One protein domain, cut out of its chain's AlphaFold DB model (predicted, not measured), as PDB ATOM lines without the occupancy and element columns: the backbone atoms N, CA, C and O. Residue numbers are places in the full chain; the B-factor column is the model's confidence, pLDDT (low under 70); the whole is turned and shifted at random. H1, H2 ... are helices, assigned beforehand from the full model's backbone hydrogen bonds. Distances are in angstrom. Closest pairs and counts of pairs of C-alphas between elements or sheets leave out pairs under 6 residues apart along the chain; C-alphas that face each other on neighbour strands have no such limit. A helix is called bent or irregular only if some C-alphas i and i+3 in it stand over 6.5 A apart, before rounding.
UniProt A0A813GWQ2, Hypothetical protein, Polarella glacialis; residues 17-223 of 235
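AT A GLANCE: This is residues 17 to 223 of the 235 residues of the protein "Hypothetical protein" of Polarella glacialis (UniProt A0A813GWQ2). One long helix, H9, runs through the domain, with H8 folded back on it as a helical hairpin, H6 and H7 packed on its later part and H5 crossing it. From its last end H10 turns back and crosses H4, the partner of H3 in a second helical hairpin; H11 packs on H5, while H2, H1 and the unnamed residues 17 to 41 lie toward the end where H9 finishes. The printed part has 207 residues with eleven named helices, H1 to H11 in chain order, and no named strand; the class is all helix. It is compact, with a radius of gyration of the C-alphas of 16.9 A, and rounded, spanning 49 by 40 by 35 A.

IN THESE COORDINATES: H9, residues 175 to 196, measures 31.2 A, from C-alpha 175 at (129.753, 119.621, 139.796) to C-alpha 196 at (160.899, 118.808, 139.643). H8 is residues 147 to 163, 24.1 A, and H4 residues 84 to 98, 20.8 A. H6 is residues 125 to 137, 17.5 A, and H10 residues 199 to 211, 15.5 A. The shorter ones are H1, residues 42 to 50; H2, 61 to 66; H3, 72 to 80; H5, 101 to 110; H7, 139 to 143; and H11, 214 to 223, ending at C-alpha 223 (138.269, 124.608, 145.727). H10 and H11 are irregular: C-alphas 208 and 211 are 7.2 A apart, C-alphas 219 and 222 7.7 A.

HOW THE PARTS SIT: H9 is the hub, touching six helices. With residues 185 to 192 alone it touches H8, opposite ways at a steep tilt of 43 degrees; the closest C-alphas, Val 153 and Glu 185, are 5.9 A apart. H5 touches it about perpendicular, at 88 degrees (Tyr 107 and Ala 186, 5.1 A between C-alphas). The closest C-alphas of H7 and H9, Trp 142 and Met 191, are 4.6 A apart, and the two touch. H6 touches H9 at a shallow tilt of 32 degrees, only just short of steep, with C-alphas 133 and 194 closest at 6.1 A. H2 touches residue 196 of H9 alone, with C-alpha 61 at 5.4 A. H9 and H10 touch only at the corner, C-alphas 193 and 199 being closest at 4.7 A. H10 touches H4 at a steep tilt of 63 degrees, with C-alphas 88 and 205 closest at 4.0 A. H3 and H4 touch as a hairpin, C-alphas 77 and 87 being closest at 5.2 A. H11 touches H5, C-alphas 110 and 223 being closest at 5.0 A. H1 and H8 touch only at their ends, C-alphas 49 and 147 being closest at 4.4 A; H1 and H9 are apart. Every O i to N i+4 pair is within hydrogen-bond range in H3 to H9; the counts are 4 of 5 in H1, 8 of 9 in H10, 4 of 6 in H11 and 0 of 2 in H2, where 3 of 3 O i to N i+3 pairs are.

THE WHOLE: The C-alphas of Glu 23 and Thr 173 are farthest apart, at 50.4 A. The printed part has no cut. The links H5 to H6 and H8 to H9 are long. Residues 160 to 165, of which 160 to 163 belong to H8, stand free. Mean pLDDT of the printed part is 92.7; residue 17 and residues 117 to 123 are under 70.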
ATOM      1  N   SER A  17     165.956 115.154 119.769       59.72
ATOM      2  CA  SER A  17     167.138 114.481 120.330       59.72
ATOM      3  C   SER A  17     168.464 115.191 120.000       59.72
ATOM      4  O   SER A  17     169.522 114.565 119.998       59.72
ATOM      5  N   GLY A  18     168.410 116.469 119.624       75.94
ATOM      6  CA  GLY A  18     169.564 117.283 119.304       75.94
ATOM      7  C   GLY A  18     170.296 117.759 120.563       75.94
ATOM      8  O   GLY A  18     169.738 117.732 121.661       75.94
ATOM      9  N   PRO A  19     171.551 118.202 120.406       88.94
ATOM     10  CA  PRO A  19     172.320 118.781 121.499       88.94
ATOM     11  C   PRO A  19     171.641 120.045 122.054       88.94
ATOM     12  O   PRO A  19     171.018 120.811 121.315       88.94
ATOM     13  N   VAL A  20     171.777 120.260 123.364       94.31
ATOM     14  CA  VAL A  20     171.297 121.466 124.055       94.31
ATOM     15  C   VAL A  20     172.133 122.669 123.616       94.31
ATOM     16  O   VAL A  20     173.360 122.633 123.677       94.31
ATOM     17  N   ASP A  21     171.466 123.740 123.195       95.75
ATOM     18  CA  ASP A  21     172.097 125.005 122.816       95.75
ATOM     19  C   ASP A  21     172.333 125.852 124.075       95.75
ATOM     20  O   ASP A  21     171.442 126.567 124.537       95.75
ATOM     21  N   CYS A  22     173.527 125.733 124.663       96.50
ATOM     22  CA  CYS A  22     173.887 126.446 125.890       96.50
ATOM     23  C   CYS A  22     174.080 127.955 125.697       96.50
ATOM     24  O   CYS A  22     174.039 128.686 126.684       96.50
ATOM     25  N   GLU A  23     174.293 128.434 124.467       96.88
ATOM     26  CA  GLU A  23     174.384 129.875 124.202       96.88
ATOM     27  C   GLU A  23     172.996 130.510 124.281       96.88
ATOM     28  O   GLU A  23     172.817 131.576 124.873       96.88
ATOM     29  N   LYS A  24     171.992 129.826 123.725       96.62
ATOM     30  CA  LYS A  24     170.610 130.309 123.716       96.62
ATOM     31  C   LYS A  24     169.838 129.977 124.992       96.62
ATOM     32  O   LYS A  24     168.967 130.750 125.395       96.62
ATOM     33  N   TYR A  25     170.126 128.833 125.607       97.31
ATOM     34  CA  TYR A  25     169.401 128.308 126.762       97.31
ATOM     35  C   TYR A  25     170.358 127.864 127.885       97.31
ATOM     36  O   TYR A  25     170.361 126.690 128.274       97.31
ATOM     37  N   PRO A  26     171.165 128.791 128.440       97.31
ATOM     38  CA  PRO A  26     172.204 128.462 129.418       97.31
ATOM     39  C   PRO A  26     171.659 127.798 130.690       97.31
ATOM     40  O   PRO A  26     172.345 126.968 131.276       97.31
ATOM     41  N   MET A  27     170.410 128.079 131.080       97.50
ATOM     42  CA  MET A  27     169.768 127.485 132.258       97.50
ATOM     43  C   MET A  27     169.657 125.955 132.208       97.50
ATOM     44  O   MET A  27     169.693 125.307 133.247       97.50
ATOM     45  N   PHE A  28     169.549 125.354 131.017       97.25
ATOM     46  CA  PHE A  28     169.540 123.891 130.877       97.25
ATOM     47  C   PHE A  28     170.948 123.286 130.924       97.25
ATOM     48  O   PHE A  28     171.092 122.071 131.045       97.25
ATOM     49  N   CYS A  29     171.983 124.120 130.839       97.00
ATOM     50  CA  CYS A  29     173.383 123.731 130.973       97.00
ATOM     51  C   CYS A  29     173.954 124.053 132.360       97.00
ATOM     52  O   CYS A  29     175.096 123.686 132.634       97.00
ATOM     53  N   ASP A  30     173.179 124.714 133.227       97.62
ATOM     54  CA  ASP A  30     173.551 124.949 134.619       97.62
ATOM     55  C   ASP A  30     173.850 123.610 135.322       97.62
ATOM     56  O   ASP A  30     173.096 122.653 135.119       97.62
ATOM     57  N   PRO A  31     174.903 123.506 136.157       96.94
ATOM     58  CA  PRO A  31     175.260 122.258 136.833       96.94
ATOM     59  C   PRO A  31     174.134 121.610 137.653       96.94
ATOM     60  O   PRO A  31     174.165 120.395 137.843       96.94
ATOM     61  N   LYS A  32     173.140 122.379 138.123       95.00
ATOM     62  CA  LYS A  32     171.965 121.833 138.824       95.00
ATOM     63  C   LYS A  32     171.055 121.023 137.895       95.00
ATOM     64  O   LYS A  32     170.481 120.031 138.330       95.00
ATOM     65  N   VAL A  33     170.904 121.448 136.638       96.38
ATOM     66  CA  VAL A  33     169.982 120.852 135.650       96.38
ATOM     67  C   VAL A  33     170.729 119.893 134.712       96.38
ATOM     68  O   VAL A  33     170.309 118.756 134.506       96.38
ATOM     69  N   ASN A  34     171.876 120.340 134.199       95.25
ATOM     70  CA  ASN A  34     172.908 119.564 133.514       95.25
ATOM     71  C   ASN A  34     172.453 118.738 132.289       95.25
ATOM     72  O   ASN A  34     172.891 117.603 132.085       95.25
ATOM     73  N   CYS A  35     171.600 119.304 131.433       95.62
ATOM     74  CA  CYS A  35     171.102 118.608 130.244       95.62
ATOM     75  C   CYS A  35     172.149 118.433 129.138       95.62
ATOM     76  O   CYS A  35     172.013 117.526 128.318       95.62
ATOM     77  N   SER A  36     173.165 119.300 129.072       94.62
ATOM     78  CA  SER A  36     174.174 119.264 128.005       94.62
ATOM     79  C   SER A  36     175.294 118.261 128.270       94.62
ATOM     80  O   SER A  36     175.683 117.542 127.353       94.62
ATOM     81  N   GLN A  37     175.801 118.183 129.505       94.56
ATOM     82  CA  GLN A  37     176.887 117.255 129.850       94.56
ATOM     83  C   GLN A  37     176.357 115.860 130.197       94.56
ATOM     84  O   GLN A  37     177.088 114.882 130.056       94.56
ATOM     85  N   ASN A  38     175.095 115.756 130.628       93.44
ATOM     86  CA  ASN A  38     174.444 114.490 130.955       93.44
ATOM     87  C   ASN A  38     173.048 114.369 130.300       93.44
ATOM     88  O   ASN A  38     172.027 114.365 131.005       93.44
ATOM     89  N   PRO A  39     172.981 114.276 128.956       92.69
ATOM     90  CA  PRO A  39     171.716 114.184 128.233       92.69
ATOM     91  C   PRO A  39     170.911 112.950 128.653       92.69
ATOM     92  O   PRO A  39     171.470 111.906 128.982       92.69
ATOM     93  N   LEU A  40     169.579 113.064 128.628       94.31
ATOM     94  CA  LEU A  40     168.688 111.950 128.963       94.31
ATOM     95  C   LEU A  40     168.812 110.823 127.928       94.31
ATOM     96  O   LEU A  40     168.474 111.012 126.753       94.31
ATOM     97  N   THR A  41     169.225 109.645 128.388       94.75
ATOM     98  CA  THR A  41     169.161 108.390 127.629       94.75
ATOM     99  C   THR A  41     167.717 107.882 127.516       94.75
ATOM    100  O   THR A  41     166.811 108.361 128.200       94.75
ATOM    101  N   GLU A  42     167.469 106.882 126.669       94.38
ATOM    102  CA  GLU A  42     166.152 106.224 126.607       94.38
ATOM    103  C   GLU A  42     165.759 105.568 127.937       94.38
ATOM    104  O   GLU A  42     164.595 105.606 128.337       94.38
ATOM    105  N   ASP A  43     166.726 104.997 128.654       96.62
ATOM    106  CA  ASP A  43     166.459 104.372 129.947       96.62
ATOM    107  C   ASP A  43     166.194 105.419 131.036       96.62
ATOM    108  O   ASP A  43     165.272 105.227 131.831       96.62
ATOM    109  N   ASP A  44     166.877 106.572 130.997       95.56
ATOM    110  CA  ASP A  44     166.511 107.728 131.828       95.56
ATOM    111  C   ASP A  44     165.062 108.153 131.567       95.56
ATOM    112  O   ASP A  44     164.295 108.351 132.504       95.56
ATOM    113  N   ARG A  45     164.652 108.268 130.296       95.50
ATOM    114  CA  ARG A  45     163.284 108.681 129.934       95.50
ATOM    115  C   ARG A  45     162.241 107.688 130.429       95.50
ATOM    116  O   ARG A  45     161.201 108.109 130.932       95.50
ATOM    117  N   LYS A  46     162.507 106.383 130.327       96.38
ATOM    118  CA  LYS A  46     161.619 105.343 130.874       96.38
ATOM    119  C   LYS A  46     161.546 105.395 132.397       96.38
ATOM    120  O   LYS A  46     160.463 105.188 132.944       96.38
ATOM    121  N   ALA A  47     162.670 105.640 133.071       97.19
ATOM    122  CA  ALA A  47     162.715 105.777 134.522       97.19
ATOM    123  C   ALA A  47     161.940 107.022 134.974       97.19
ATOM    124  O   ALA A  47     161.006 106.897 135.761       97.19
ATOM    125  N   ILE A  48     162.228 108.187 134.383       96.94
ATOM    126  CA  ILE A  48     161.551 109.455 134.686       96.94
ATOM    127  C   ILE A  48     160.060 109.406 134.321       96.94
ATOM    128  O   ILE A  48     159.217 109.984 135.008       96.94
ATOM    129  N   GLY A  49     159.706 108.652 133.276       96.25
ATOM    130  CA  GLY A  49     158.323 108.331 132.927       96.25
ATOM    131  C   GLY A  49     157.524 107.761 134.098       96.25
ATOM    132  O   GLY A  49     156.349 108.087 134.237       96.25
ATOM    133  N   LYS A  50     158.178 106.971 134.956       98.12
ATOM    134  CA  LYS A  50     157.581 106.335 136.138       98.12
ATOM    135  C   LYS A  50     157.806 107.114 137.431       98.12
ATOM    136  O   LYS A  50     157.005 106.966 138.339       98.12
ATOM    137  N   GLN A  51     158.895 107.875 137.530       98.31
ATOM    138  CA  GLN A  51     159.280 108.569 138.753       98.31
ATOM    139  C   GLN A  51     160.140 109.796 138.438       98.31
ATOM    140  O   GLN A  51     161.274 109.665 137.983       98.31
ATOM    141  N   LEU A  52     159.614 110.989 138.696       98.44
ATOM    142  CA  LEU A  52     160.322 112.251 138.487       98.44
ATOM    143  C   LEU A  52     161.375 112.493 139.572       98.44
ATOM    144  O   LEU A  52     162.505 112.842 139.239       98.44
ATOM    145  N   ALA A  53     161.028 112.281 140.843       98.44
ATOM    146  CA  ALA A  53     161.948 112.453 141.965       98.44
ATOM    147  C   ALA A  53     163.156 111.507 141.849       98.44
ATOM    148  O   ALA A  53     163.109 110.483 141.159       98.44
ATOM    149  N   THR A  54     164.252 111.832 142.530       98.12
ATOM    150  CA  THR A  54     165.417 110.945 142.596       98.12
ATOM    151  C   THR A  54     165.048 109.618 143.267       98.12
ATOM    152  O   THR A  54     164.043 109.508 143.971       98.12
ATOM    153  N   ALA A  55     165.850 108.574 143.039       97.00
ATOM    154  CA  ALA A  55     165.571 107.237 143.574       97.00
ATOM    155  C   ALA A  55     165.532 107.186 145.116       97.00
ATOM    156  O   ALA A  55     164.888 106.305 145.681       97.00
ATOM    157  N   ASP A  56     166.206 108.123 145.782       97.44
ATOM    158  CA  ASP A  56     166.223 108.320 147.234       97.44
ATOM    159  C   ASP A  56     165.123 109.270 147.747       97.44
ATOM    160  O   ASP A  56     165.056 109.508 148.948       97.44
ATOM    161  N   GLY A  57     164.224 109.745 146.878       97.75
ATOM    162  CA  GLY A  57     163.026 110.488 147.281       97.75
ATOM    163  C   GLY A  57     163.206 112.004 147.394       97.75
ATOM    164  O   GLY A  57     162.469 112.644 148.135       97.75
ATOM    165  N   HIS A  58     164.148 112.593 146.657       98.12
ATOM    166  CA  HIS A  58     164.401 114.035 146.657       98.12
ATOM    167  C   HIS A  58     164.033 114.701 145.325       98.12
ATOM    168  O   HIS A  58     163.780 114.047 144.305       98.12
ATOM    169  N   VAL A  59     163.997 116.034 145.328       97.69
ATOM    170  CA  VAL A  59     163.814 116.826 144.104       97.69
ATOM    171  C   VAL A  59     164.867 116.480 143.047       97.69
ATOM    172  O   VAL A  59     166.048 116.292 143.340       97.69
ATOM    173  N   ASN A  60     164.455 116.433 141.783       97.69
ATOM    174  CA  ASN A  60     165.308 116.048 140.664       97.69
ATOM    175  C   ASN A  60     165.273 117.101 139.554       97.69
ATOM    176  O   ASN A  60     164.491 117.014 138.604       97.69
ATOM    177  N   TYR A  61     166.172 118.081 139.626       97.25
ATOM    178  CA  TYR A  61     166.242 119.157 138.634       97.25
ATOM    179  C   TYR A  61     166.597 118.679 137.218       97.25
ATOM    180  O   TYR A  61     166.235 119.343 136.247       97.25
ATOM    181  N   ARG A  62     167.223 117.503 137.057       95.81
ATOM    182  CA  ARG A  62     167.533 116.934 135.729       95.81
ATOM    183  C   ARG A  62     166.271 116.581 134.933       95.81
ATOM    184  O   ARG A  62     166.310 116.501 133.707       95.81
ATOM    185  N   THR A  63     165.126 116.414 135.591       97.00
ATOM    186  CA  THR A  63     163.846 116.170 134.902       97.00
ATOM    187  C   THR A  63     163.423 117.328 133.994       97.00
ATOM    188  O   THR A  63     162.746 117.086 132.995       97.00
ATOM    189  N   TRP A  64     163.900 118.558 134.237       96.75
ATOM    190  CA  TRP A  64     163.677 119.698 133.340       96.75
ATOM    191  C   TRP A  64     164.222 119.462 131.927       96.75
ATOM    192  O   TRP A  64     163.695 120.028 130.970       96.75
ATOM    193  N   CYS A  65     165.183 118.552 131.741       95.94
ATOM    194  CA  CYS A  65     165.654 118.155 130.412       95.94
ATOM    195  C   CYS A  65     164.558 117.541 129.522       95.94
ATOM    196  O   CYS A  65     164.695 117.554 128.299       95.94
ATOM    197  N   LEU A  66     163.456 117.035 130.095       93.69
ATOM    198  CA  LEU A  66     162.281 116.594 129.330       93.69
ATOM    199  C   LEU A  66     161.493 117.750 128.714       93.69
ATOM    200  O   LEU A  66     160.760 117.541 127.749       93.69
ATOM    201  N   ALA A  67     161.635 118.948 129.270       92.38
ATOM    202  CA  ALA A  67     160.888 120.124 128.867       92.38
ATOM    203  C   ALA A  67     161.688 121.050 127.939       92.38
ATOM    204  O   ALA A  67     161.122 122.002 127.416       92.38
ATOM    205  N   TYR A  68     162.975 120.783 127.694       92.81
ATOM    206  CA  TYR A  68     163.814 121.617 126.832       92.81
ATOM    207  C   TYR A  68     163.216 121.807 125.418       92.81
ATOM    208  O   TYR A  68     162.780 120.830 124.805       92.81
ATOM    209  N   PRO A  69     163.241 123.027 124.838       93.44
ATOM    210  CA  PRO A  69     163.641 124.313 125.429       93.44
ATOM    211  C   PRO A  69     162.466 125.090 126.059       93.44
ATOM    212  O   PRO A  69     162.584 126.287 126.335       93.44
ATOM    213  N   MET A  70     161.299 124.461 126.221       89.94
ATOM    214  CA  MET A  70     160.148 125.077 126.881       89.94
ATOM    215  C   MET A  70     160.478 125.396 128.335       89.94
ATOM    216  O   MET A  70     161.329 124.760 128.947       89.94
ATOM    217  N   TYR A  71     159.797 126.393 128.898       90.62
ATOM    218  CA  TYR A  71     159.984 126.802 130.294       90.62
ATOM    219  C   TYR A  71     161.404 127.291 130.636       90.62
ATOM    220  O   TYR A  71     161.750 127.381 131.807       90.62
ATOM    221  N   ALA A  72     162.218 127.685 129.648       95.50
ATOM    222  CA  ALA A  72     163.550 128.258 129.876       95.50
ATOM    223  C   ALA A  72     163.545 129.384 130.931       95.50
ATOM    224  O   ALA A  72     164.348 129.377 131.856       95.50
ATOM    225  N   THR A  73     162.599 130.325 130.843       94.94
ATOM    226  CA  THR A  73     162.452 131.402 131.838       94.94
ATOM    227  C   THR A  73     162.070 130.869 133.220       94.94
ATOM    228  O   THR A  73     162.584 131.347 134.224       94.94
ATOM    229  N   SER A  74     161.211 129.849 133.278       93.75
ATOM    230  CA  SER A  74     160.825 129.181 134.521       93.75
ATOM    231  C   SER A  74     162.031 128.539 135.205       93.75
ATOM    232  O   SER A  74     162.247 128.767 136.392       93.75
ATOM    233  N   VAL A  75     162.846 127.794 134.449       96.56
ATOM    234  CA  VAL A  75     164.064 127.138 134.949       96.56
ATOM    235  C   VAL A  75     165.088 128.173 135.413       96.56
ATOM    236  O   VAL A  75     165.639 128.026 136.501       96.56
ATOM    237  N   GLN A  76     165.304 129.238 134.632       97.12
ATOM    238  CA  GLN A  76     166.220 130.321 134.994       97.12
ATOM    239  C   GLN A  76     165.824 130.953 136.335       97.12
ATOM    240  O   GLN A  76     166.596 130.897 137.290       97.12
ATOM    241  N   ASN A  77     164.604 131.487 136.425       96.00
ATOM    242  CA  ASN A  77     164.190 132.257 137.593       96.00
ATOM    243  C   ASN A  77     164.048 131.351 138.823       96.00
ATOM    244  O   ASN A  77     164.574 131.658 139.884       96.00
ATOM    245  N   CYS A  78     163.372 130.207 138.693       95.44
ATOM    246  CA  CYS A  78     163.050 129.365 139.845       95.44
ATOM    247  C   CYS A  78     164.226 128.493 140.312       95.44
ATOM    248  O   CYS A  78     164.495 128.410 141.507       95.44
ATOM    249  N   ILE A  79     164.920 127.821 139.389       95.88
ATOM    250  CA  ILE A  79     165.862 126.743 139.735       95.88
ATOM    251  C   ILE A  79     167.299 127.260 139.811       95.88
ATOM    252  O   ILE A  79     168.037 126.966 140.761       95.88
ATOM    253  N   VAL A  80     167.707 128.035 138.805       96.06
ATOM    254  CA  VAL A  80     169.072 128.558 138.715       96.06
ATOM    255  C   VAL A  80     169.253 129.702 139.708       96.06
ATOM    256  O   VAL A  80     170.085 129.586 140.613       96.06
ATOM    257  N   GLU A  81     168.430 130.746 139.587       95.19
ATOM    258  CA  GLU A  81     168.533 131.987 140.367       95.19
ATOM    259  C   GLU A  81     167.843 131.913 141.733       95.19
ATOM    260  O   GLU A  81     168.254 132.604 142.663       95.19
ATOM    261  N   GLY A  82     166.811 131.077 141.873       92.69
ATOM    262  CA  GLY A  82     165.979 131.049 143.076       92.69
ATOM    263  C   GLY A  82     165.103 132.297 143.258       92.69
ATOM    264  O   GLY A  82     164.597 132.543 144.353       92.69
ATOM    265  N   ASP A  83     164.904 133.085 142.202       93.94
ATOM    266  CA  ASP A  83     164.025 134.248 142.169       93.94
ATOM    267  C   ASP A  83     162.556 133.832 141.977       93.94
ATOM    268  O   ASP A  83     161.978 133.874 140.884       93.94
ATOM    269  N   VAL A  84     161.919 133.442 143.084       92.50
ATOM    270  CA  VAL A  84     160.495 133.066 143.104       92.50
ATOM    271  C   VAL A  84     159.568 134.217 142.686       92.50
ATOM    272  O   VAL A  84     158.507 133.974 142.108       92.50
ATOM    273  N   LYS A  85     159.971 135.478 142.910       93.00
ATOM    274  CA  LYS A  85     159.180 136.668 142.547       93.00
ATOM    275  C   LYS A  85     159.264 136.931 141.042       93.00
ATOM    276  O   LYS A  85     158.231 137.129 140.396       93.00
ATOM    277  N   GLY A  86     160.459 136.853 140.461       94.06
ATOM    278  CA  GLY A  86     160.657 136.910 139.013       94.06
ATOM    279  C   GLY A  86     159.987 135.744 138.287       94.06
ATOM    280  O   GLY A  86     159.413 135.927 137.205       94.06
ATOM    281  N   TYR A  87     159.986 134.541 138.873       95.69
ATOM    282  CA  TYR A  87     159.189 133.417 138.369       95.69
ATOM    283  C   TYR A  87     157.699 133.775 138.335       95.69
ATOM    284  O   TYR A  87     157.086 133.716 137.269       95.69
ATOM    285  N   ALA A  88     157.138 134.228 139.461       96.12
ATOM    286  CA  ALA A  88     155.729 134.590 139.572       96.12
ATOM    287  C   ALA A  88     155.297 135.622 138.518       96.12
ATOM    288  O   ALA A  88     154.265 135.453 137.863       96.12
ATOM    289  N   GLN A  89     156.098 136.669 138.321       96.38
ATOM    290  CA  GLN A  89     155.802 137.714 137.345       96.38
ATOM    291  C   GLN A  89     155.864 137.195 135.902       96.38
ATOM    292  O   GLN A  89     154.941 137.420 135.116       96.38
ATOM    293  N   SER A  90     156.948 136.503 135.538       95.44
ATOM    294  CA  SER A  90     157.144 136.032 134.162       95.44
ATOM    295  C   SER A  90     156.131 134.955 133.766       95.44
ATOM    296  O   SER A  90     155.593 135.005 132.654       95.44
ATOM    297  N   MET A  91     155.798 134.044 134.686       96.25
ATOM    298  CA  MET A  91     154.767 133.029 134.479       96.25
ATOM    299  C   MET A  91     153.384 133.646 134.323       96.25
ATOM    300  O   MET A  91     152.684 133.298 133.373       96.25
ATOM    301  N   PHE A  92     153.000 134.609 135.168       97.00
ATOM    302  CA  PHE A  92     151.697 135.268 135.041       97.00
ATOM    303  C   PHE A  92     151.517 135.931 133.672       97.00
ATOM    304  O   PHE A  92     150.500 135.733 133.004       97.00
ATOM    305  N   GLU A  93     152.527 136.666 133.202       96.50
ATOM    306  CA  GLU A  93     152.475 137.324 131.894       96.50
ATOM    307  C   GLU A  93     152.465 136.329 130.726       96.50
ATOM    308  O   GLU A  93     151.792 136.565 129.716       96.50
ATOM    309  N   ALA A  94     153.171 135.201 130.847       94.00
ATOM    310  CA  ALA A  94     153.116 134.131 129.856       94.00
ATOM    311  C   ALA A  94     151.715 133.497 129.798       94.00
ATOM    312  O   ALA A  94     151.108 133.436 128.725       94.00
ATOM    313  N   GLN A  95     151.161 133.108 130.946       94.75
ATOM    314  CA  GLN A  95     149.853 132.454 131.023       94.75
ATOM    315  C   GLN A  95     148.702 133.375 130.615       94.75
ATOM    316  O   GLN A  95     147.753 132.953 129.947       94.75
ATOM    317  N   LYS A  96     148.812 134.673 130.918       95.88
ATOM    318  CA  LYS A  96     147.872 135.699 130.451       95.88
ATOM    319  C   LYS A  96     147.796 135.753 128.928       95.88
ATOM    320  O   LYS A  96     146.697 135.790 128.374       95.88
ATOM    321  N   LYS A  97     148.940 135.704 128.235       94.12
ATOM    322  CA  LYS A  97     148.991 135.672 126.760       94.12
ATOM    323  C   LYS A  97     148.369 134.396 126.191       94.12
ATOM    324  O   LYS A  97     147.765 134.444 125.121       94.12
ATOM    325  N   LEU A  98     148.479 133.287 126.921       90.75
ATOM    326  CA  LEU A  98     147.881 131.998 126.567       90.75
ATOM    327  C   LEU A  98     146.410 131.862 126.992       90.75
ATOM    328  O   LEU A  98     145.765 130.890 126.609       90.75
ATOM    329  N   LYS A  99     145.859 132.847 127.716       93.94
ATOM    330  CA  LYS A  99     144.497 132.834 128.281       93.94
ATOM    331  C   LYS A  99     144.254 131.654 129.234       93.94
ATOM    332  O   LYS A  99     143.165 131.089 129.249       93.94
ATOM    333  N   LEU A 100     145.261 131.313 130.034       93.06
ATOM    334  CA  LEU A 100     145.227 130.185 130.971       93.06
ATOM    335  C   LEU A 100     144.980 130.597 132.431       93.06
ATOM    336  O   LEU A 100     144.905 129.733 133.293       93.06
ATOM    337  N   LEU A 101     144.739 131.886 132.706       96.25
ATOM    338  CA  LEU A 101     144.631 132.398 134.079       96.25
ATOM    339  C   LEU A 101     143.554 131.710 134.932       96.25
ATOM    340  O   LEU A 101     143.758 131.532 136.127       96.25
ATOM    341  N   ASP A 102     142.423 131.311 134.345       94.62
ATOM    342  CA  ASP A 102     141.391 130.563 135.076       94.62
ATOM    343  C   ASP A 102     141.850 129.138 135.417       94.62
ATOM    344  O   ASP A 102     141.543 128.641 136.499       94.62
ATOM    345  N   ALA A 103     142.605 128.488 134.525       93.44
ATOM    346  CA  ALA A 103     143.184 127.174 134.784       93.44
ATOM    347  C   ALA A 103     144.261 127.256 135.877       93.44
ATOM    348  O   ALA A 103     144.253 126.439 136.797       93.44
ATOM    349  N   ASP A 104     145.110 128.286 135.834       96.69
ATOM    350  CA  ASP A 104     146.103 128.543 136.881       96.69
ATOM    351  C   ASP A 104     145.430 128.840 138.224       96.69
ATOM    352  O   ASP A 104     145.856 128.325 139.250       96.69
ATOM    353  N   ALA A 105     144.338 129.614 138.237       96.75
ATOM    354  CA  ALA A 105     143.583 129.863 139.459       96.75
ATOM    355  C   ALA A 105     143.019 128.554 140.036       96.75
ATOM    356  O   ALA A 105     143.186 128.285 141.226       96.75
ATOM    357  N   ILE A 106     142.400 127.707 139.203       94.81
ATOM    358  CA  ILE A 106     141.910 126.385 139.622       94.81
ATOM    359  C   ILE A 106     143.049 125.552 140.212       94.81
ATOM    360  O   ILE A 106     142.856 124.975 141.283       94.81
ATOM    361  N   TYR A 107     144.220 125.520 139.571       96.75
ATOM    362  CA  TYR A 107     145.416 124.866 140.103       96.75
ATOM    363  C   TYR A 107     145.805 125.446 141.469       96.75
ATOM    364  O   TYR A 107     145.853 124.710 142.450       96.75
ATOM    365  N   CYS A 108     145.964 126.766 141.573       96.50
ATOM    366  CA  CYS A 108     146.360 127.455 142.799       96.50
ATOM    367  C   CYS A 108     145.428 127.201 143.989       96.50
ATOM    368  O   CYS A 108     145.909 127.066 145.113       96.50
ATOM    369  N   PHE A 109     144.111 127.130 143.769       94.94
ATOM    370  CA  PHE A 109     143.151 126.834 144.836       94.94
ATOM    371  C   PHE A 109     142.994 125.328 145.094       94.94
ATOM    372  O   PHE A 109     142.879 124.937 146.251       94.94
ATOM    373  N   SER A 110     143.018 124.475 144.065       93.50
ATOM    374  CA  SER A 110     142.780 123.025 144.214       93.50
ATOM    375  C   SER A 110     144.008 122.273 144.725       93.50
ATOM    376  O   SER A 110     143.881 121.455 145.632       93.50
ATOM    377  N   ALA A 111     145.193 122.612 144.206       93.50
ATOM    378  CA  ALA A 111     146.477 122.238 144.799       93.50
ATOM    379  C   ALA A 111     146.801 123.091 146.034       93.50
ATOM    380  O   ALA A 111     147.778 122.802 146.716       93.50
ATOM    381  N   GLY A 112     145.957 124.110 146.303       90.44
ATOM    382  CA  GLY A 112     145.848 125.008 147.470       90.44
ATOM    383  C   GLY A 112     147.154 125.520 148.038       90.44
ATOM    384  O   GLY A 112     147.343 125.748 149.235       90.44
ATOM    385  N   HIS A 113     147.978 125.904 147.088       93.31
ATOM    386  CA  HIS A 113     148.889 127.013 147.242       93.31
ATOM    387  C   HIS A 113     148.237 128.222 147.938       93.31
ATOM    388  O   HIS A 113     148.910 128.945 148.647       93.31
ATOM    389  N   CYS A 114     146.917 128.414 147.830       92.75
ATOM    390  CA  CYS A 114     146.196 129.490 148.521       92.75
ATOM    391  C   CYS A 114     145.782 129.234 149.979       92.75
ATOM    392  O   CYS A 114     145.114 130.085 150.574       92.75
ATOM    393  N   ASN A 115     146.137 128.091 150.562       86.62
ATOM    394  CA  ASN A 115     145.705 127.717 151.910       86.62
ATOM    395  C   ASN A 115     146.719 128.065 152.994       86.62
ATOM    396  O   ASN A 115     146.365 128.108 154.171       86.62
ATOM    397  N   LYS A 116     147.973 128.279 152.606       73.38
ATOM    398  CA  LYS A 116     149.022 128.725 153.515       73.38
ATOM    399  C   LYS A 116     149.112 130.240 153.452       73.38
ATOM    400  O   LYS A 116     148.776 130.848 152.446       73.38
ATOM    401  N   THR A 117     149.490 130.867 154.557       66.38
ATOM    402  CA  THR A 117     149.618 132.330 154.643       66.38
ATOM    403  C   THR A 117     151.065 132.793 154.589       66.38
ATOM    404  O   THR A 117     151.302 133.975 154.359       66.38
ATOM    405  N   GLU A 118     152.031 131.885 154.752       66.38
ATOM    406  CA  GLU A 118     153.442 132.232 154.894       66.38
ATOM    407  C   GLU A 118     154.314 131.418 153.938       66.38
ATOM    408  O   GLU A 118     154.529 130.224 154.125       66.38
ATOM    409  N   VAL A 119     154.842 132.098 152.922       64.38
ATOM    410  CA  VAL A 119     156.065 131.686 152.228       64.38
ATOM    411  C   VAL A 119     157.172 132.511 152.866       64.38
ATOM    412  O   VAL A 119     157.221 133.725 152.671       64.38
ATOM    413  N   THR A 120     158.002 131.906 153.712       61.91
ATOM    414  CA  THR A 120     159.125 132.631 154.313       61.91
ATOM    415  C   THR A 120     160.286 132.664 153.317       61.91
ATOM    416  O   THR A 120     160.786 131.627 152.890       61.91
ATOM    417  N   ASP A 121     160.723 133.870 152.944       61.03
ATOM    418  CA  ASP A 121     161.772 134.142 151.939       61.03
ATOM    419  C   ASP A 121     163.183 133.601 152.330       61.03
ATOM    420  O   ASP A 121     164.161 133.886 151.644       61.03
ATOM    421  N   SER A 122     163.346 132.859 153.438       51.75
ATOM    422  CA  SER A 122     164.646 132.666 154.117       51.75
ATOM    423  C   SER A 122     165.186 131.230 154.216       51.75
ATOM    424  O   SER A 122     166.166 131.000 154.926       51.75
ATOM    425  N   THR A 123     164.615 130.255 153.510       58.53
ATOM    426  CA  THR A 123     165.076 128.850 153.549       58.53
ATOM    427  C   THR A 123     165.462 128.328 152.164       58.53
ATOM    428  O   THR A 123     165.087 128.910 151.148       58.53
ATOM    429  N   SER A 124     166.258 127.249 152.097       75.19
ATOM    430  CA  SER A 124     166.636 126.660 150.806       75.19
ATOM    431  C   SER A 124     165.383 126.170 150.072       75.19
ATOM    432  O   SER A 124     164.578 125.438 150.653       75.19
ATOM    433  N   LEU A 125     165.211 126.575 148.807       79.06
ATOM    434  CA  LEU A 125     163.998 126.267 148.041       79.06
ATOM    435  C   LEU A 125     163.704 124.765 148.003       79.06
ATOM    436  O   LEU A 125     162.548 124.376 148.124       79.06
ATOM    437  N   ALA A 126     164.735 123.926 147.886       82.56
ATOM    438  CA  ALA A 126     164.584 122.474 147.857       82.56
ATOM    439  C   ALA A 126     164.046 121.923 149.186       82.56
ATOM    440  O   ALA A 126     162.958 121.359 149.203       82.56
ATOM    441  N   SER A 127     164.746 122.148 150.307       84.81
ATOM    442  CA  SER A 127     164.353 121.574 151.606       84.81
ATOM    443  C   SER A 127     162.969 122.033 152.058       84.81
ATOM    444  O   SER A 127     162.210 121.267 152.645       84.81
ATOM    445  N   THR A 128     162.634 123.292 151.783       86.62
ATOM    446  CA  THR A 128     161.333 123.844 152.152       86.62
ATOM    447  C   THR A 128     160.246 123.350 151.212       86.62
ATOM    448  O   THR A 128     159.166 123.019 151.685       86.62
ATOM    449  N   SER A 129     160.531 123.198 149.912       89.62
ATOM    450  CA  SER A 129     159.594 122.541 148.990       89.62
ATOM    451  C   SER A 129     159.311 121.105 149.426       89.62
ATOM    452  O   SER A 129     158.153 120.723 149.505       89.62
ATOM    453  N   GLU A 130     160.336 120.318 149.761       95.38
ATOM    454  CA  GLU A 130     160.163 118.923 150.186       95.38
ATOM    455  C   GLU A 130     159.335 118.816 151.468       95.38
ATOM    456  O   GLU A 130     158.379 118.047 151.502       95.38
ATOM    457  N   ALA A 131     159.613 119.642 152.484       92.50
ATOM    458  CA  ALA A 131     158.828 119.661 153.721       92.50
ATOM    459  C   ALA A 131     157.351 120.025 153.477       92.50
ATOM    460  O   ALA A 131     156.439 119.446 154.074       92.50
ATOM    461  N   GLU A 132     157.104 120.972 152.573       90.38
ATOM    462  CA  GLU A 132     155.764 121.380 152.156       90.38
ATOM    463  C   GLU A 132     155.028 120.254 151.413       90.38
ATOM    464  O   GLU A 132     153.866 119.956 151.709       90.38
ATOM    465  N   CYS A 133     155.726 119.579 150.502       95.06
ATOM    466  CA  CYS A 133     155.216 118.445 149.742       95.06
ATOM    467  C   CYS A 133     154.962 117.216 150.627       95.06
ATOM    468  O   CYS A 133     153.920 116.572 150.491       95.06
ATOM    469  N   ASP A 134     155.846 116.931 151.584       95.81
ATOM    470  CA  ASP A 134     155.680 115.882 152.591       95.81
ATOM    471  C   ASP A 134     154.461 116.148 153.470       95.81
ATOM    472  O   ASP A 134     153.632 115.259 153.666       95.81
ATOM    473  N   SER A 135     154.318 117.380 153.962       91.88
ATOM    474  CA  SER A 135     153.172 117.770 154.783       91.88
ATOM    475  C   SER A 135     151.851 117.641 154.029       91.88
ATOM    476  O   SER A 135     150.824 117.392 154.661       91.88
ATOM    477  N   ARG A 136     151.850 117.885 152.716       90.44
ATOM    478  CA  ARG A 136     150.625 117.949 151.919       90.44
ATOM    479  C   ARG A 136     150.228 116.602 151.324       90.44
ATOM    480  O   ARG A 136     149.077 116.198 151.453       90.44
ATOM    481  N   TYR A 137     151.162 115.946 150.650       93.88
ATOM    482  CA  TYR A 137     150.912 114.727 149.878       93.88
ATOM    483  C   TYR A 137     151.448 113.482 150.590       93.88
ATOM    484  O   TYR A 137     151.064 112.360 150.278       93.88
ATOM    485  N   GLY A 138     152.333 113.650 151.572       96.06
ATOM    486  CA  GLY A 138     153.104 112.549 152.128       96.06
ATOM    487  C   GLY A 138     154.251 112.154 151.203       96.06
ATOM    488  O   GLY A 138     154.101 112.066 149.982       96.06
ATOM    489  N   HIS A 139     155.399 111.862 151.813       97.62
ATOM    490  CA  HIS A 139     156.663 111.649 151.112       97.62
ATOM    491  C   HIS A 139     156.564 110.652 149.956       97.62
ATOM    492  O   HIS A 139     156.950 110.939 148.828       97.62
ATOM    493  N   LYS A 140     155.946 109.492 150.203       98.00
ATOM    494  CA  LYS A 140     155.792 108.446 149.188       98.00
ATOM    495  C   LYS A 140     154.987 108.904 147.968       98.00
ATOM    496  O   LYS A 140     155.261 108.436 146.872       98.00
ATOM    497  N   GLN A 141     153.970 109.751 148.136       97.44
ATOM    498  CA  GLN A 141     153.066 110.082 147.033       97.44
ATOM    499  C   GLN A 141     153.738 111.020 146.032       97.44
ATOM    500  O   GLN A 141     153.835 110.673 144.858       97.44
ATOM    501  N   TRP A 142     154.266 112.160 146.494       98.06
ATOM    502  CA  TRP A 142     154.878 113.130 145.582       98.06
ATOM    503  C   TRP A 142     156.184 112.613 144.973       98.06
ATOM    504  O   TRP A 142     156.488 112.943 143.831       98.06
ATOM    505  N   THR A 143     156.925 111.752 145.679       98.56
ATOM    506  CA  THR A 143     158.140 111.127 145.129       98.56
ATOM    507  C   THR A 143     157.851 110.032 144.107       98.56
ATOM    508  O   THR A 143     158.754 109.672 143.362       98.56
ATOM    509  N   SER A 144     156.617 109.518 144.026       98.31
ATOM    510  CA  SER A 144     156.242 108.437 143.096       98.31
ATOM    511  C   SER A 144     155.603 108.926 141.795       98.31
ATOM    512  O   SER A 144     155.297 108.101 140.939       98.31
ATOM    513  N   VAL A 145     155.358 110.230 141.635       98.44
ATOM    514  CA  VAL A 145     154.757 110.768 140.406       98.44
ATOM    515  C   VAL A 145     155.748 110.678 139.246       98.44
ATOM    516  O   VAL A 145     156.916 111.050 139.384       98.44
ATOM    517  N   GLY A 146     155.296 110.192 138.096       98.12
ATOM    518  CA  GLY A 146     156.090 110.093 136.878       98.12
ATOM    519  C   GLY A 146     155.703 111.130 135.827       98.12
ATOM    520  O   GLY A 146     154.622 111.722 135.845       98.12
ATOM    521  N   TRP A 147     156.568 111.311 134.829       97.38
ATOM    522  CA  TRP A 147     156.247 112.157 133.675       97.38
ATOM    523  C   TRP A 147     155.029 111.647 132.890       97.38
ATOM    524  O   TRP A 147     154.312 112.433 132.266       97.38
ATOM    525  N   THR A 148     154.756 110.337 132.919       97.19
ATOM    526  CA  THR A 148     153.554 109.763 132.299       97.19
ATOM    527  C   THR A 148     152.272 110.236 132.988       97.19
ATOM    528  O   THR A 148     151.296 110.520 132.293       97.19
ATOM    529  N   ASP A 149     152.277 110.407 134.312       97.88
ATOM    530  CA  ASP A 149     151.120 110.941 135.039       97.88
ATOM    531  C   ASP A 149     150.850 112.389 134.622       97.88
ATOM    532  O   ASP A 149     149.735 112.727 134.221       97.88
ATOM    533  N   PHE A 150     151.892 113.225 134.618       96.56
ATOM    534  CA  PHE A 150     151.784 114.632 134.230       96.56
ATOM    535  C   PHE A 150     151.353 114.813 132.769       96.56
ATOM    536  O   PHE A 150     150.452 115.590 132.458       96.56
ATOM    537  N   THR A 151     151.945 114.061 131.842       95.38
ATOM    538  CA  THR A 151     151.553 114.140 130.426       95.38
ATOM    539  C   THR A 151     150.130 113.641 130.187       95.38
ATOM    540  O   THR A 151     149.467 114.141 129.277       95.38
ATOM    541  N   ALA A 152     149.612 112.736 131.023       95.81
ATOM    542  CA  ALA A 152     148.203 112.360 130.990       95.81
ATOM    543  C   ALA A 152     147.284 113.528 131.407       95.81
ATOM    544  O   ALA A 152     146.257 113.727 130.753       95.81
ATOM    545  N   VAL A 153     147.666 114.332 132.413       95.31
ATOM    546  CA  VAL A 153     146.967 115.590 132.774       95.31
ATOM    547  C   VAL A 153     146.912 116.534 131.572       95.31
ATOM    548  O   VAL A 153     145.840 116.990 131.168       95.31
ATOM    549  N   LEU A 154     148.066 116.785 130.944       92.44
ATOM    550  CA  LEU A 154     148.165 117.683 129.791       92.44
ATOM    551  C   LEU A 154     147.345 117.182 128.598       92.44
ATOM    552  O   LEU A 154     146.642 117.967 127.963       92.44
ATOM    553  N   ALA A 155     147.400 115.882 128.301       93.06
ATOM    554  CA  ALA A 155     146.635 115.282 127.213       93.06
ATOM    555  C   ALA A 155     145.125 115.464 127.419       93.06
ATOM    556  O   ALA A 155     144.421 115.850 126.485       93.06
ATOM    557  N   ARG A 156     144.639 115.260 128.650       92.94
ATOM    558  CA  ARG A 156     143.241 115.503 129.024       92.94
ATOM    559  C   ARG A 156     142.857 116.978 128.876       92.94
ATOM    560  O   ARG A 156     141.839 117.283 128.256       92.94
ATOM    561  N   ALA A 157     143.682 117.896 129.376       90.44
ATOM    562  CA  ALA A 157     143.434 119.333 129.244       90.44
ATOM    563  C   ALA A 157     143.384 119.782 127.771       90.44
ATOM    564  O   ALA A 157     142.500 120.550 127.382       90.44
ATOM    565  N   LEU A 158     144.292 119.270 126.935       89.56
ATOM    566  CA  LEU A 158     144.313 119.539 125.495       89.56
ATOM    567  C   LEU A 158     143.080 118.977 124.782       89.56
ATOM    568  O   LEU A 158     142.542 119.645 123.897       89.56
ATOM    569  N   ASP A 159     142.622 117.783 125.158       89.88
ATOM    570  CA  ASP A 159     141.428 117.172 124.573       89.88
ATOM    571  C   ASP A 159     140.164 117.990 124.880       89.88
ATOM    572  O   ASP A 159     139.438 118.373 123.959       89.88
ATOM    573  N   VAL A 160     139.966 118.384 126.144       88.38
ATOM    574  CA  VAL A 160     138.864 119.281 126.541       88.38
ATOM    575  C   VAL A 160     138.988 120.639 125.852       88.38
ATOM    576  O   VAL A 160     137.997 121.174 125.357       88.38
ATOM    577  N   GLY A 161     140.199 121.195 125.757       86.75
ATOM    578  CA  GLY A 161     140.444 122.467 125.075       86.75
ATOM    579  C   GLY A 161     140.135 122.424 123.575       86.75
ATOM    580  O   GLY A 161     139.691 123.425 123.015       86.75
ATOM    581  N   LYS A 162     140.339 121.272 122.924       88.81
ATOM    582  CA  LYS A 162     140.072 121.065 121.494       88.81
ATOM    583  C   LYS A 162     138.600 120.775 121.205       88.81
ATOM    584  O   LYS A 162     138.080 121.233 120.189       88.81
ATOM    585  N   THR A 163     137.952 119.970 122.042       90.88
ATOM    586  CA  THR A 163     136.575 119.502 121.814       90.88
ATOM    587  C   THR A 163     135.527 120.398 122.469       90.88
ATOM    588  O   THR A 163     134.354 120.337 122.094       90.88
ATOM    589  N   HIS A 164     135.942 121.218 123.440       87.81
ATOM    590  CA  HIS A 164     135.074 121.955 124.360       87.81
ATOM    591  C   HIS A 164     134.071 121.054 125.099       87.81
ATOM    592  O   HIS A 164     133.009 121.511 125.521       87.81
ATOM    593  N   GLN A 165     134.389 119.765 125.238       89.69
ATOM    594  CA  GLN A 165     133.530 118.757 125.848       89.69
ATOM    595  C   GLN A 165     134.351 117.901 126.805       89.69
ATOM    596  O   GLN A 165     135.512 117.598 126.549       89.69
ATOM    597  N   ILE A 166     133.731 117.500 127.912       88.38
ATOM    598  CA  ILE A 166     134.310 116.485 128.788       88.38
ATOM    599  C   ILE A 166     133.916 115.118 128.221       88.38
ATOM    600  O   ILE A 166     132.713 114.870 128.061       88.38
ATOM    601  N   PRO A 167     134.878 114.231 127.918       89.69
ATOM    602  CA  PRO A 167     134.568 112.906 127.403       89.69
ATOM    603  C   PRO A 167     133.677 112.112 128.371       89.69
ATOM    604  O   PRO A 167     133.874 112.127 129.591       89.69
ATOM    605  N   LYS A 168     132.667 111.411 127.841       90.19
ATOM    606  CA  LYS A 168     131.668 110.690 128.661       90.19
ATOM    607  C   LYS A 168     132.309 109.586 129.503       90.19
ATOM    608  O   LYS A 168     131.856 109.300 130.611       90.19
ATOM    609  N   GLU A 169     133.373 108.986 128.990       91.94
ATOM    610  CA  GLU A 169     134.187 107.962 129.634       91.94
ATOM    611  C   GLU A 169     134.853 108.434 130.935       91.94
ATOM    612  O   GLU A 169     135.157 107.598 131.785       91.94
ATOM    613  N   TRP A 170     135.008 109.748 131.148       90.44
ATOM    614  CA  TRP A 170     135.541 110.292 132.405       90.44
ATOM    615  C   TRP A 170     134.504 110.298 133.531       90.44
ATOM    616  O   TRP A 170     134.838 110.619 134.669       90.44
ATOM    617  N   LYS A 171     133.245 109.933 133.236       92.19
ATOM    618  CA  LYS A 171     132.153 109.804 134.216       92.19
ATOM    619  C   LYS A 171     131.925 111.078 135.043       92.19
ATOM    620  O   LYS A 171     131.496 111.010 136.193       92.19
ATOM    621  N   VAL A 172     132.179 112.245 134.453       92.38
ATOM    622  CA  VAL A 172     131.858 113.539 135.065       92.38
ATOM    623  C   VAL A 172     130.362 113.798 134.876       92.38
ATOM    624  O   VAL A 172     129.923 114.225 133.813       92.38
ATOM    625  N   THR A 173     129.563 113.490 135.898       93.06
ATOM    626  CA  THR A 173     128.090 113.579 135.860       93.06
ATOM    627  C   THR A 173     127.532 114.854 136.494       93.06
ATOM    628  O   THR A 173     126.329 115.096 136.429       93.06
ATOM    629  N   GLY A 174     128.381 115.683 137.102       91.06
ATOM    630  CA  GLY A 174     127.982 116.950 137.708       91.06
ATOM    631  C   GLY A 174     129.132 117.691 138.386       91.06
ATOM    632  O   GLY A 174     130.304 117.326 138.258       91.06
ATOM    633  N   TRP A 175     128.784 118.732 139.148       87.19
ATOM    634  CA  TRP A 175     129.753 119.621 139.796       87.19
ATOM    635  C   TRP A 175     130.706 118.883 140.744       87.19
ATOM    636  O   TRP A 175     131.913 119.068 140.663       87.19
ATOM    637  N   SER A 176     130.194 117.984 141.589       88.88
ATOM    638  CA  SER A 176     131.033 117.237 142.539       88.88
ATOM    639  C   SER A 176     132.097 116.381 141.837       88.88
ATOM    640  O   SER A 176     133.269 116.434 142.204       88.88
ATOM    641  N   SER A 177     131.729 115.641 140.784       91.06
ATOM    642  CA  SER A 177     132.694 114.858 139.996       91.06
ATOM    643  C   SER A 177     133.692 115.738 139.244       91.06
ATOM    644  O   SER A 177     134.848 115.352 139.101       91.06
ATOM    645  N   LEU A 178     133.270 116.928 138.800       88.12
ATOM    646  CA  LEU A 178     134.154 117.886 138.141       88.12
ATOM    647  C   LEU A 178     135.187 118.456 139.121       88.12
ATOM    648  O   LEU A 178     136.365 118.508 138.793       88.12
ATOM    649  N   VAL A 179     134.765 118.825 140.334       88.69
ATOM    650  CA  VAL A 179     135.669 119.294 141.396       88.69
ATOM    651  C   VAL A 179     136.658 118.201 141.796       88.69
ATOM    652  O   VAL A 179     137.843 118.483 141.949       88.69
ATOM    653  N   LYS A 180     136.205 116.946 141.921       90.44
ATOM    654  CA  LYS A 180     137.093 115.803 142.193       90.44
ATOM    655  C   LYS A 180     138.143 115.623 141.099       90.44
ATOM    656  O   LYS A 180     139.313 115.446 141.423       90.44
ATOM    657  N   LEU A 181     137.738 115.711 139.830       90.44
ATOM    658  CA  LEU A 181     138.668 115.671 138.704       90.44
ATOM    659  C   LEU A 181     139.664 116.834 138.781       90.44
ATOM    660  O   LEU A 181     140.862 116.595 138.783       90.44
ATOM    661  N   ALA A 182     139.188 118.073 138.929       90.31
ATOM    662  CA  ALA A 182     140.049 119.254 139.009       90.31
ATOM    663  C   ALA A 182     141.083 119.161 140.145       90.31
ATOM    664  O   ALA A 182     142.248 119.487 139.930       90.31
ATOM    665  N   ARG A 183     140.684 118.668 141.325       91.62
ATOM    666  CA  ARG A 183     141.601 118.409 142.447       91.62
ATOM    667  C   ARG A 183     142.639 117.352 142.101       91.62
ATOM    668  O   ARG A 183     143.818 117.598 142.296       91.62
ATOM    669  N   HIS A 184     142.221 116.232 141.518       94.06
ATOM    670  CA  HIS A 184     143.143 115.181 141.094       94.06
ATOM    671  C   HIS A 184     144.192 115.683 140.086       94.06
ATOM    672  O   HIS A 184     145.384 115.443 140.268       94.06
ATOM    673  N   GLU A 185     143.769 116.425 139.055       94.94
ATOM    674  CA  GLU A 185     144.687 117.012 138.066       94.94
ATOM    675  C   GLU A 185     145.648 118.029 138.706       94.94
ATOM    676  O   GLU A 185     146.842 118.065 138.387       94.94
ATOM    677  N   ALA A 186     145.136 118.854 139.627       96.25
ATOM    678  CA  ALA A 186     145.932 119.842 140.341       96.25
ATOM    679  C   ALA A 186     146.952 119.185 141.282       96.25
ATOM    680  O   ALA A 186     148.102 119.619 141.317       96.25
ATOM    681  N   ASP A 187     146.571 118.112 141.978       95.88
ATOM    682  CA  ASP A 187     147.462 117.360 142.861       95.88
ATOM    683  C   ASP A 187     148.583 116.679 142.067       95.88
ATOM    684  O   ASP A 187     149.742 116.793 142.455       95.88
ATOM    685  N   ILE A 188     148.296 116.053 140.915       98.06
ATOM    686  CA  ILE A 188     149.355 115.502 140.042       98.06
ATOM    687  C   ILE A 188     150.303 116.610 139.572       98.06
ATOM    688  O   ILE A 188     151.523 116.431 139.598       98.06
ATOM    689  N   SER A 189     149.761 117.758 139.160       97.81
ATOM    690  CA  SER A 189     150.566 118.891 138.687       97.81
ATOM    691  C   SER A 189     151.467 119.450 139.792       97.81
ATOM    692  O   SER A 189     152.643 119.717 139.563       97.81
ATOM    693  N   ALA A 190     150.956 119.559 141.016       97.69
ATOM    694  CA  ALA A 190     151.727 120.061 142.144       97.69
ATOM    695  C   ALA A 190     152.721 119.027 142.692       97.69
ATOM    696  O   ALA A 190     153.833 119.403 143.044       97.69
ATOM    697  N   MET A 191     152.387 117.733 142.708       98.38
ATOM    698  CA  MET A 191     153.359 116.671 143.000       98.38
ATOM    699  C   MET A 191     154.469 116.629 141.945       98.38
ATOM    700  O   MET A 191     155.634 116.438 142.283       98.38
ATOM    701  N   THR A 192     154.137 116.872 140.673       98.44
ATOM    702  CA  THR A 192     155.135 117.055 139.608       98.44
ATOM    703  C   THR A 192     156.039 118.243 139.937       98.44
ATOM    704  O   THR A 192     157.258 118.104 139.898       98.44
ATOM    705  N   ALA A 193     155.468 119.376 140.360       97.88
ATOM    706  CA  ALA A 193     156.247 120.538 140.787       97.88
ATOM    707  C   ALA A 193     157.119 120.262 142.029       97.88
ATOM    708  O   ALA A 193     158.228 120.789 142.126       97.88
ATOM    709  N   CYS A 194     156.666 119.411 142.958       98.06
ATOM    710  CA  CYS A 194     157.486 118.901 144.059       98.06
ATOM    711  C   CYS A 194     158.696 118.140 143.512       98.06
ATOM    712  O   CYS A 194     159.833 118.527 143.759       98.06
ATOM    713  N   ALA A 195     158.455 117.110 142.701       98.38
ATOM    714  CA  ALA A 195     159.496 116.239 142.167       98.38
ATOM    715  C   ALA A 195     160.503 116.969 141.261       98.38
ATOM    716  O   ALA A 195     161.691 116.654 141.280       98.38
ATOM    717  N   MET A 196     160.051 117.967 140.499       98.00
ATOM    718  CA  MET A 196     160.899 118.808 139.643       98.00
ATOM    719  C   MET A 196     161.534 119.994 140.397       98.00
ATOM    720  O   MET A 196     162.373 120.706 139.836       98.00
ATOM    721  N   GLY A 197     161.152 120.200 141.661       96.38
ATOM    722  CA  GLY A 197     161.726 121.181 142.579       96.38
ATOM    723  C   GLY A 197     161.308 122.637 142.350       96.38
ATOM    724  O   GLY A 197     162.053 123.540 142.725       96.38
ATOM    725  N   ASN A 198     160.137 122.883 141.751       96.94
ATOM    726  CA  ASN A 198     159.561 124.222 141.548       96.94
ATOM    727  C   ASN A 198     158.282 124.498 142.364       96.94
ATOM    728  O   ASN A 198     157.640 125.525 142.143       96.94
ATOM    729  N   TYR A 199     157.915 123.638 143.322       96.06
ATOM    730  CA  TYR A 199     156.699 123.806 144.136       96.06
ATOM    731  C   TYR A 199     156.613 125.173 144.836       96.06
ATOM    732  O   TYR A 199     155.582 125.836 144.761       96.06
ATOM    733  N   LEU A 200     157.690 125.650 145.475       93.44
ATOM    734  CA  LEU A 200     157.676 126.971 146.125       93.44
ATOM    735  C   LEU A 200     157.555 128.142 145.146       93.44
ATOM    736  O   LEU A 200     157.018 129.192 145.501       93.44
ATOM    737  N   CYS A 201     158.029 127.973 143.914       95.06
ATOM    738  CA  CYS A 201     157.854 128.975 142.871       95.06
ATOM    739  C   CYS A 201     156.383 129.053 142.450       95.06
ATOM    740  O   CYS A 201     155.842 130.154 142.338       95.06
ATOM    741  N   ASP A 202     155.712 127.905 142.314       96.44
ATOM    742  CA  ASP A 202     154.266 127.839 142.081       96.44
ATOM    743  C   ASP A 202     153.479 128.438 143.251       96.44
ATOM    744  O   ASP A 202     152.560 129.225 143.033       96.44
ATOM    745  N   LEU A 203     153.881 128.148 144.491       94.31
ATOM    746  CA  LEU A 203     153.277 128.723 145.691       94.31
ATOM    747  C   LEU A 203     153.379 130.258 145.686       94.31
ATOM    748  O   LEU A 203     152.370 130.951 145.831       94.31
ATOM    749  N   SER A 204     154.578 130.798 145.446       93.50
ATOM    750  CA  SER A 204     154.814 132.245 145.343       93.50
ATOM    751  C   SER A 204     153.996 132.880 144.210       93.50
ATOM    752  O   SER A 204     153.323 133.895 144.409       93.50
ATOM    753  N   TYR A 205     153.973 132.235 143.041       96.56
ATOM    754  CA  TYR A 205     153.160 132.626 141.891       96.56
ATOM    755  C   TYR A 205     151.667 132.697 142.220       96.56
ATOM    756  O   TYR A 205     151.008 133.699 141.910       96.56
ATOM    757  N   CYS A 206     151.145 131.676 142.895       96.69
ATOM    758  CA  CYS A 206     149.755 131.606 143.307       96.69
ATOM    759  C   CYS A 206     149.393 132.713 144.300       96.69
ATOM    760  O   CYS A 206     148.391 133.416 144.119       96.69
ATOM    761  N   HIS A 207     150.236 132.915 145.314       94.19
ATOM    762  CA  HIS A 207     150.058 133.960 146.317       94.19
ATOM    763  C   HIS A 207     150.041 135.361 145.710       94.19
ATOM    764  O   HIS A 207     149.151 136.152 146.026       94.19
ATOM    765  N   ALA A 208     150.996 135.651 144.823       95.00
ATOM    766  CA  ALA A 208     151.148 136.968 144.220       95.00
ATOM    767  C   ALA A 208     149.958 137.360 143.330       95.00
ATOM    768  O   ALA A 208     149.622 138.541 143.250       95.00
ATOM    769  N   ASN A 209     149.314 136.391 142.669       97.06
ATOM    770  CA  ASN A 209     148.382 136.686 141.576       97.06
ATOM    771  C   ASN A 209     146.924 136.255 141.825       97.06
ATOM    772  O   ASN A 209     146.006 136.866 141.267       97.06
ATOM    773  N   TYR A 210     146.683 135.237 142.660       96.44
ATOM    774  CA  TYR A 210     145.366 134.592 142.769       96.44
ATOM    775  C   TYR A 210     144.807 134.575 144.189       96.44
ATOM    776  O   TYR A 210     143.649 134.937 144.394       96.44
ATOM    777  N   CYS A 211     145.610 134.201 145.187       94.00
ATOM    778  CA  CYS A 211     145.087 133.847 146.512       94.00
ATOM    779  C   CYS A 211     144.441 135.015 147.273       94.00
ATOM    780  O   CYS A 211     143.516 134.812 148.066       94.00
ATOM    781  N   GLN A 212     144.894 136.245 147.018       92.62
ATOM    782  CA  GLN A 212     144.327 137.472 147.593       92.62
ATOM    783  C   GLN A 212     143.441 138.246 146.608       92.62
ATOM    784  O   GLN A 212     142.834 139.245 146.982       92.62
ATOM    785  N   ASN A 213     143.326 137.787 145.359       95.50
ATOM    786  CA  ASN A 213     142.540 138.463 144.338       95.50
ATOM    787  C   ASN A 213     141.039 138.153 144.528       95.50
ATOM    788  O   ASN A 213     140.645 136.988 144.395       95.50
ATOM    789  N   PRO A 214     140.178 139.156 144.800       95.75
ATOM    790  CA  PRO A 214     138.759 138.926 145.078       95.75
ATOM    791  C   PRO A 214     138.029 138.177 143.959       95.75
ATOM    792  O   PRO A 214     137.235 137.288 144.251       95.75
ATOM    793  N   GLN A 215     138.358 138.465 142.695       96.31
ATOM    794  CA  GLN A 215     137.723 137.835 141.534       96.31
ATOM    795  C   GLN A 215     137.959 136.319 141.512       96.31
ATOM    796  O   GLN A 215     137.042 135.546 141.236       96.31
ATOM    797  N   TYR A 216     139.187 135.875 141.788       96.06
ATOM    798  CA  TYR A 216     139.507 134.447 141.784       96.06
ATOM    799  C   TYR A 216     139.046 133.756 143.065       96.06
ATOM    800  O   TYR A 216     138.579 132.622 142.999       96.06
ATOM    801  N   ARG A 217     139.091 134.442 144.213       93.75
ATOM    802  CA  ARG A 217     138.547 133.916 145.474       93.75
ATOM    803  C   ARG A 217     137.044 133.673 145.400       93.75
ATOM    804  O   ARG A 217     136.589 132.632 145.854       93.75
ATOM    805  N   GLU A 218     136.284 134.600 144.821       93.38
ATOM    806  CA  GLU A 218     134.836 134.445 144.648       93.38
ATOM    807  C   GLU A 218     134.502 133.237 143.762       93.38
ATOM    808  O   GLU A 218     133.594 132.468 144.068       93.38
ATOM    809  N   ARG A 219     135.272 133.033 142.689       92.81
ATOM    810  CA  ARG A 219     135.014 131.975 141.701       92.81
ATOM    811  C   ARG A 219     135.534 130.597 142.110       92.81
ATOM    812  O   ARG A 219     134.893 129.598 141.802       92.81
ATOM    813  N   PHE A 220     136.701 130.543 142.748       93.00
ATOM    814  CA  PHE A 220     137.473 129.310 142.954       93.00
ATOM    815  C   PHE A 220     137.872 129.072 144.411       93.00
ATOM    816  O   PHE A 220     138.442 128.030 144.727       93.00
ATOM    817  N   GLY A 221     137.563 129.994 145.327       90.44
ATOM    818  CA  GLY A 221     137.929 129.871 146.738       90.44
ATOM    819  C   GLY A 221     137.352 128.625 147.412       90.44
ATOM    820  O   GLY A 221     137.983 128.075 148.307       90.44
ATOM    821  N   ASN A 222     136.213 128.110 146.943       88.25
ATOM    822  CA  ASN A 222     135.625 126.852 147.418       88.25
ATOM    823  C   ASN A 222     136.412 125.592 147.004       88.25
ATOM    824  O   ASN A 222     136.141 124.507 147.520       88.25
ATOM    825  N   LEU A 223     137.369 125.706 146.079       88.44
ATOM    826  CA  LEU A 223     138.269 124.608 145.727       88.44
ATOM    827  C   LEU A 223     139.369 124.424 146.779       88.44
ATOM    828  O   LEU A 223     139.838 123.296 146.942       88.44
TER     829      LEU A 223